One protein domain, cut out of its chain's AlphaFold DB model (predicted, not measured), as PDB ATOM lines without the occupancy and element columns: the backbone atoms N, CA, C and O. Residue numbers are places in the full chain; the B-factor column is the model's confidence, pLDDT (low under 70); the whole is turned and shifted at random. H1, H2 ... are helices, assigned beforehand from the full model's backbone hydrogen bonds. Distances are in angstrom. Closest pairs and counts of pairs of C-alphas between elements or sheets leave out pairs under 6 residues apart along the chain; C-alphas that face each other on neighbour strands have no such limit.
ATOM      1  N   CYS A   2     202.541 199.976 187.142       85.44
ATOM      2  CA  CYS A   2     203.340 199.550 188.299       85.44
ATOM      3  C   CYS A   2     204.202 200.729 188.776       85.44
ATOM      4  O   CYS A   2     204.722 201.443 187.931       85.44
ATOM      5  N   LEU A   3     204.368 200.902 190.092       81.75
ATOM      6  CA  LEU A   3     205.126 202.017 190.688       81.75
ATOM      7  C   LEU A   3     206.652 201.923 190.510       81.75
ATOM      8  O   LEU A   3     207.350 202.889 190.774       81.75
ATOM      9  N   TYR A   4     207.174 200.752 190.137       81.94
ATOM     10  CA  TYR A   4     208.621 200.492 190.060       81.94
ATOM     11  C   TYR A   4     209.082 200.090 188.653       81.94
ATOM     12  O   TYR A   4     210.263 200.117 188.332       81.94
ATOM     13  N   CYS A   5     208.164 199.625 187.805       81.69
ATOM     14  CA  CYS A   5     208.505 199.255 186.439       81.69
ATOM     15  C   CYS A   5     208.237 200.430 185.501       81.69
ATOM     16  O   CYS A   5     207.076 200.778 185.301       81.69
ATOM     17  N   ASN A   6     209.295 200.946 184.870       70.50
ATOM     18  CA  ASN A   6     209.230 201.969 183.822       70.50
ATOM     19  C   ASN A   6     208.395 201.493 182.610       70.50
ATOM     20  O   ASN A   6     207.951 200.340 182.534       70.50
ATOM     21  N   GLU A   7     208.284 202.349 181.590       63.50
ATOM     22  CA  GLU A   7     207.548 202.147 180.323       63.50
ATOM     23  C   GLU A   7     207.872 200.853 179.547       63.50
ATOM     24  O   GLU A   7     207.174 200.482 178.607       63.50
ATOM     25  N   ARG A   8     208.913 200.112 179.944       63.19
ATOM     26  CA  ARG A   8     209.269 198.801 179.375       63.19
ATOM     27  C   ARG A   8     208.293 197.682 179.748       63.19
ATOM     28  O   ARG A   8     208.410 196.580 179.214       63.19
ATOM     29  N   CYS A   9     207.368 197.910 180.681       64.50
ATOM     30  CA  CYS A   9     206.331 196.932 180.989       64.50
ATOM     31  C   CYS A   9     205.103 197.106 180.096       64.50
ATOM     32  O   CYS A   9     204.606 198.211 179.902       64.50
ATOM     33  N   HIS A  10     204.578 195.979 179.608       69.06
ATOM     34  CA  HIS A  10     203.302 195.956 178.902       69.06
ATOM     35  C   HIS A  10     202.208 196.653 179.725       69.06
ATOM     36  O   HIS A  10     202.122 196.423 180.939       69.06
ATOM     37  N   PRO A  11     201.347 197.462 179.081       77.69
ATOM     38  CA  PRO A  11     200.234 198.095 179.765       77.69
ATOM     39  C   PRO A  11     199.327 197.014 180.357       77.69
ATOM     40  O   PRO A  11     198.914 196.066 179.686       77.69
ATOM     41  N   PHE A  12     199.047 197.133 181.651       84.50
ATOM     42  CA  PHE A  12     198.159 196.207 182.341       84.50
ATOM     43  C   PHE A  12     196.706 196.538 182.003       84.50
ATOM     44  O   PHE A  12     196.265 197.668 182.196       84.50
ATOM     45  N   ASN A  13     195.943 195.529 181.587       86.50
ATOM     46  CA  ASN A  13     194.530 195.684 181.228       86.50
ATOM     47  C   ASN A  13     193.586 195.787 182.445       86.50
ATOM     48  O   ASN A  13     192.395 196.032 182.276       86.50
ATOM     49  N   SER A  14     194.074 195.569 183.676       90.44
ATOM     50  CA  SER A  14     193.266 195.679 184.899       90.44
ATOM     51  C   SER A  14     194.088 196.067 186.132       90.44
ATOM     52  O   SER A  14     195.270 195.741 186.250       90.44
ATOM     53  N   PHE A  15     193.439 196.719 187.103       89.88
ATOM     54  CA  PHE A  15     194.033 197.045 188.409       89.88
ATOM     55  C   PHE A  15     194.420 195.795 189.214       89.88
ATOM     56  O   PHE A  15     195.429 195.784 189.918       89.88
ATOM     57  N   GLU A  16     193.651 194.712 189.101       92.62
ATOM     58  CA  GLU A  16     193.987 193.449 189.760       92.62
ATOM     59  C   GLU A  16     195.280 192.845 189.203       92.62
ATOM     60  O   GLU A  16     196.100 192.352 189.978       92.62
ATOM     61  N   ALA A  17     195.506 192.947 187.889       90.50
ATOM     62  CA  ALA A  17     196.753 192.509 187.271       90.50
ATOM     63  C   ALA A  17     197.954 193.319 187.785       90.50
ATOM     64  O   ALA A  17     198.984 192.729 188.107       90.50
ATOM     65  N   VAL A  18     197.799 194.639 187.950       89.88
ATOM     66  CA  VAL A  18     198.834 195.505 188.545       89.88
ATOM     67  C   VAL A  18     199.139 195.088 189.985       89.88
ATOM     68  O   VAL A  18     200.299 194.887 190.328       89.88
ATOM     69  N   ARG A  19     198.118 194.890 190.831       90.88
ATOM     70  CA  ARG A  19     198.327 194.471 192.230       90.88
ATOM     71  C   ARG A  19     199.009 193.113 192.341       90.88
ATOM     72  O   ARG A  19     199.944 192.966 193.123       90.88
ATOM     73  N   LYS A  20     198.567 192.127 191.551       92.50
ATOM     74  CA  LYS A  20     199.196 190.799 191.511       92.50
ATOM     75  C   LYS A  20     200.642 190.890 191.038       92.50
ATOM     76  O   LYS A  20     201.500 190.229 191.609       92.50
ATOM     77  N   HIS A  21     200.920 191.736 190.049       91.00
ATOM     78  CA  HIS A  21     202.273 191.992 189.569       91.00
ATOM     79  C   HIS A  21     203.168 192.604 190.653       91.00
ATOM     80  O   HIS A  21     204.247 192.077 190.914       91.00
ATOM     81  N   MET A  22     202.703 193.666 191.317       91.25
ATOM     82  CA  MET A  22     203.449 194.331 192.386       91.25
ATOM     83  C   MET A  22     203.721 193.382 193.556       91.25
ATOM     84  O   MET A  22     204.849 193.316 194.033       91.25
ATOM     85  N   ALA A  23     202.727 192.589 193.967       92.81
ATOM     86  CA  ALA A  23     202.889 191.599 195.029       92.81
ATOM     87  C   ALA A  23     203.850 190.466 194.630       92.81
ATOM     88  O   ALA A  23     204.724 190.103 195.410       92.81
ATOM     89  N   ALA A  24     203.735 189.939 193.406       92.62
ATOM     90  CA  ALA A  24     204.584 188.852 192.920       92.62
ATOM     91  C   ALA A  24     206.049 189.275 192.742       92.62
ATOM     92  O   ALA A  24     206.950 188.481 192.995       92.62
ATOM     93  N   LYS A  25     206.294 190.522 192.317       89.94
ATOM     94  CA  LYS A  25     207.644 191.079 192.143       89.94
ATOM     95  C   LYS A  25     208.168 191.834 193.364       89.94
ATOM     96  O   LYS A  25     209.271 192.371 193.304       89.94
ATOM     97  N   SER A  26     207.407 191.910 194.457       89.88
ATOM     98  CA  SER A  26     207.726 192.736 195.633       89.88
ATOM     99  C   SER A  26     207.998 194.219 195.311       89.88
ATOM    100  O   SER A  26     208.794 194.886 195.966       89.88
ATOM    101  N   GLN A  27     207.302 194.760 194.311       88.75
ATOM    102  CA  GLN A  27     207.416 196.144 193.835       88.75
ATOM    103  C   GLN A  27     206.356 197.041 194.478       88.75
ATOM    104  O   GLN A  27     205.559 197.687 193.804       88.75
ATOM    105  N   CYS A  28     206.313 197.030 195.807       87.81
ATOM    106  CA  CYS A  28     205.378 197.845 196.589       87.81
ATOM    107  C   CYS A  28     206.025 199.124 197.141       87.81
ATOM    108  O   CYS A  28     205.376 199.860 197.878       87.81
ATOM    109  N   LYS A  29     207.300 199.361 196.823       86.31
ATOM    110  CA  LYS A  29     208.026 200.583 197.168       86.31
ATOM    111  C   LYS A  29     208.039 201.513 195.963       86.31
ATOM    112  O   LYS A  29     208.155 201.041 194.832       86.31
ATOM    113  N   VAL A  30     207.932 202.806 196.233       82.31
ATOM    114  CA  VAL A  30     208.178 203.850 195.237       82.31
ATOM    115  C   VAL A  30     209.663 203.816 194.880       82.31
ATOM    116  O   VAL A  30     210.505 203.622 195.762       82.31
ATOM    117  N   HIS A  31     209.972 203.900 193.590       79.06
ATOM    118  CA  HIS A  31     211.341 203.956 193.100       79.06
ATOM    119  C   HIS A  31     211.896 205.366 193.339       79.06
ATOM    120  O   HIS A  31     211.313 206.328 192.863       79.06
ATOM    121  N   TYR A  32     212.977 205.470 194.112       77.50
ATOM    122  CA  TYR A  32     213.657 206.724 194.457       77.50
ATOM    123  C   TYR A  32     215.158 206.471 194.306       77.50
ATOM    124  O   TYR A  32     215.837 206.109 195.273       77.50
ATOM    125  N   SER A  33     215.643 206.427 193.063       67.38
ATOM    126  CA  SER A  33     217.047 206.067 192.792       67.38
ATOM    127  C   SER A  33     217.561 206.374 191.385       67.38
ATOM    128  O   SER A  33     218.710 206.050 191.093       67.38
ATOM    129  N   ASP A  34     216.758 206.973 190.513       62.06
ATOM    130  CA  ASP A  34     217.200 207.392 189.184       62.06
ATOM    131  C   ASP A  34     216.685 208.812 189.004       62.06
ATOM    132  O   ASP A  34     215.474 209.014 189.030       62.06
ATOM    133  N   GLY A  35     217.606 209.778 188.931       57.88
ATOM    134  CA  GLY A  35     217.368 211.220 189.114       57.88
ATOM    135  C   GLY A  35     216.526 211.905 188.031       57.88
ATOM    136  O   GLY A  35     216.821 213.035 187.657       57.88
ATOM    137  N   GLY A  36     215.532 211.206 187.486       58.12
ATOM    138  CA  GLY A  36     214.485 211.718 186.608       58.12
ATOM    139  C   GLY A  36     213.061 211.462 187.120       58.12
ATOM    140  O   GLY A  36     212.177 212.218 186.744       58.12
ATOM    141  N   ASP A  37     212.828 210.470 187.992       56.88
ATOM    142  CA  ASP A  37     211.485 210.190 188.557       56.88
ATOM    143  C   ASP A  37     211.251 210.896 189.913       56.88
ATOM    144  O   ASP A  37     210.145 210.874 190.457       56.88
ATOM    145  N   ASP A  38     212.289 211.528 190.469       59.75
ATOM    146  CA  ASP A  38     212.237 212.196 191.776       59.75
ATOM    147  C   ASP A  38     211.424 213.512 191.722       59.75
ATOM    148  O   ASP A  38     210.837 213.926 192.723       59.75
ATOM    149  N   GLU A  39     211.291 214.125 190.540       61.56
ATOM    150  CA  GLU A  39     210.618 215.420 190.347       61.56
ATOM    151  C   GLU A  39     209.108 215.357 190.659       61.56
ATOM    152  O   GLU A  39     208.534 216.314 191.174       61.56
ATOM    153  N   GLU A  40     208.454 214.209 190.437       68.12
ATOM    154  CA  GLU A  40     207.018 214.047 190.723       68.12
ATOM    155  C   GLU A  40     206.715 213.917 192.224       68.12
ATOM    156  O   GLU A  40     205.610 214.230 192.672       68.12
ATOM    157  N   VAL A  41     207.674 213.424 193.016       76.75
ATOM    158  CA  VAL A  41     207.498 213.210 194.462       76.75
ATOM    159  C   VAL A  41     208.013 214.374 195.302       76.75
ATOM    160  O   VAL A  41     207.561 214.526 196.437       76.75
ATOM    161  N   GLU A  42     208.892 215.220 194.763       79.25
ATOM    162  CA  GLU A  42     209.436 216.399 195.448       79.25
ATOM    163  C   GLU A  42     208.359 217.400 195.896       79.25
ATOM    164  O   GLU A  42     208.476 217.955 196.985       79.25
ATOM    165  N   GLU A  43     207.264 217.570 195.144       84.50
ATOM    166  CA  GLU A  43     206.164 218.478 195.526       84.50
ATOM    167  C   GLU A  43     205.498 218.078 196.859       84.50
ATOM    168  O   GLU A  43     204.957 218.917 197.582       84.50
ATOM    169  N   PHE A  44     205.558 216.795 197.222       87.31
ATOM    170  CA  PHE A  44     204.919 216.271 198.428       87.31
ATOM    171  C   PHE A  44     205.815 216.322 199.673       87.31
ATOM    172  O   PHE A  44     205.311 216.095 200.778       87.31
ATOM    173  N   TYR A  45     207.115 216.607 199.526       86.12
ATOM    174  CA  TYR A  45     208.075 216.614 200.631       86.12
ATOM    175  C   TYR A  45     208.730 217.983 200.809       86.12
ATOM    176  O   TYR A  45     209.425 218.491 199.935       86.12
ATOM    177  N   ASP A  46     208.575 218.555 202.004       87.38
ATOM    178  CA  ASP A  46     209.284 219.772 202.390       87.38
ATOM    179  C   ASP A  46     210.650 219.435 203.012       87.38
ATOM    180  O   ASP A  46     210.745 218.984 204.157       87.38
TER     181      ASP A  46
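AT A GLANCE: This is residues 2 to 46 of the 163 residues of the protein "Zinc finger protein 622" of Actinidia rufa (UniProt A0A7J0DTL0). The model has little regular structure: a looped stretch, residues 2 to 14, and helix H1 form one end, and a long link leads away to the short helix H2 at the other end. The printed part has 45 residues with two named helices, H1 then H2, and no named strand; the class is all helix, with only 14 residues in named elements. It is loose, with a radius of gyration of the C-alphas of 12.0 A, and elongated, spanning 33 by 18 by 16 A.

HOW THE PARTS SIT: H1, residues 15 to 24, and H2, residues 39 to 42, are apart. In H1 every O i to N i+4 pair is within hydrogen-bond range; H2 is too short for such a pair, and its one O i to N i+3 pair is not within range.

IN THESE COORDINATES: H1 begins at C-alpha 15 (194.033, 197.045, 188.409) and is 14.1 A long from first to last C-alpha. H2 measures 5.3 A and ends at C-alpha 42 (209.436, 216.399, 195.448).

THE WHOLE: The two C-alphas farthest apart, those of Asn 13 and Asp 46, are 35.3 A apart. The printed part has no cut. The link from H1 to H2, 14 residues, is long. The pLDDT is under 70 in residues 7 to 10 and 33 to 40.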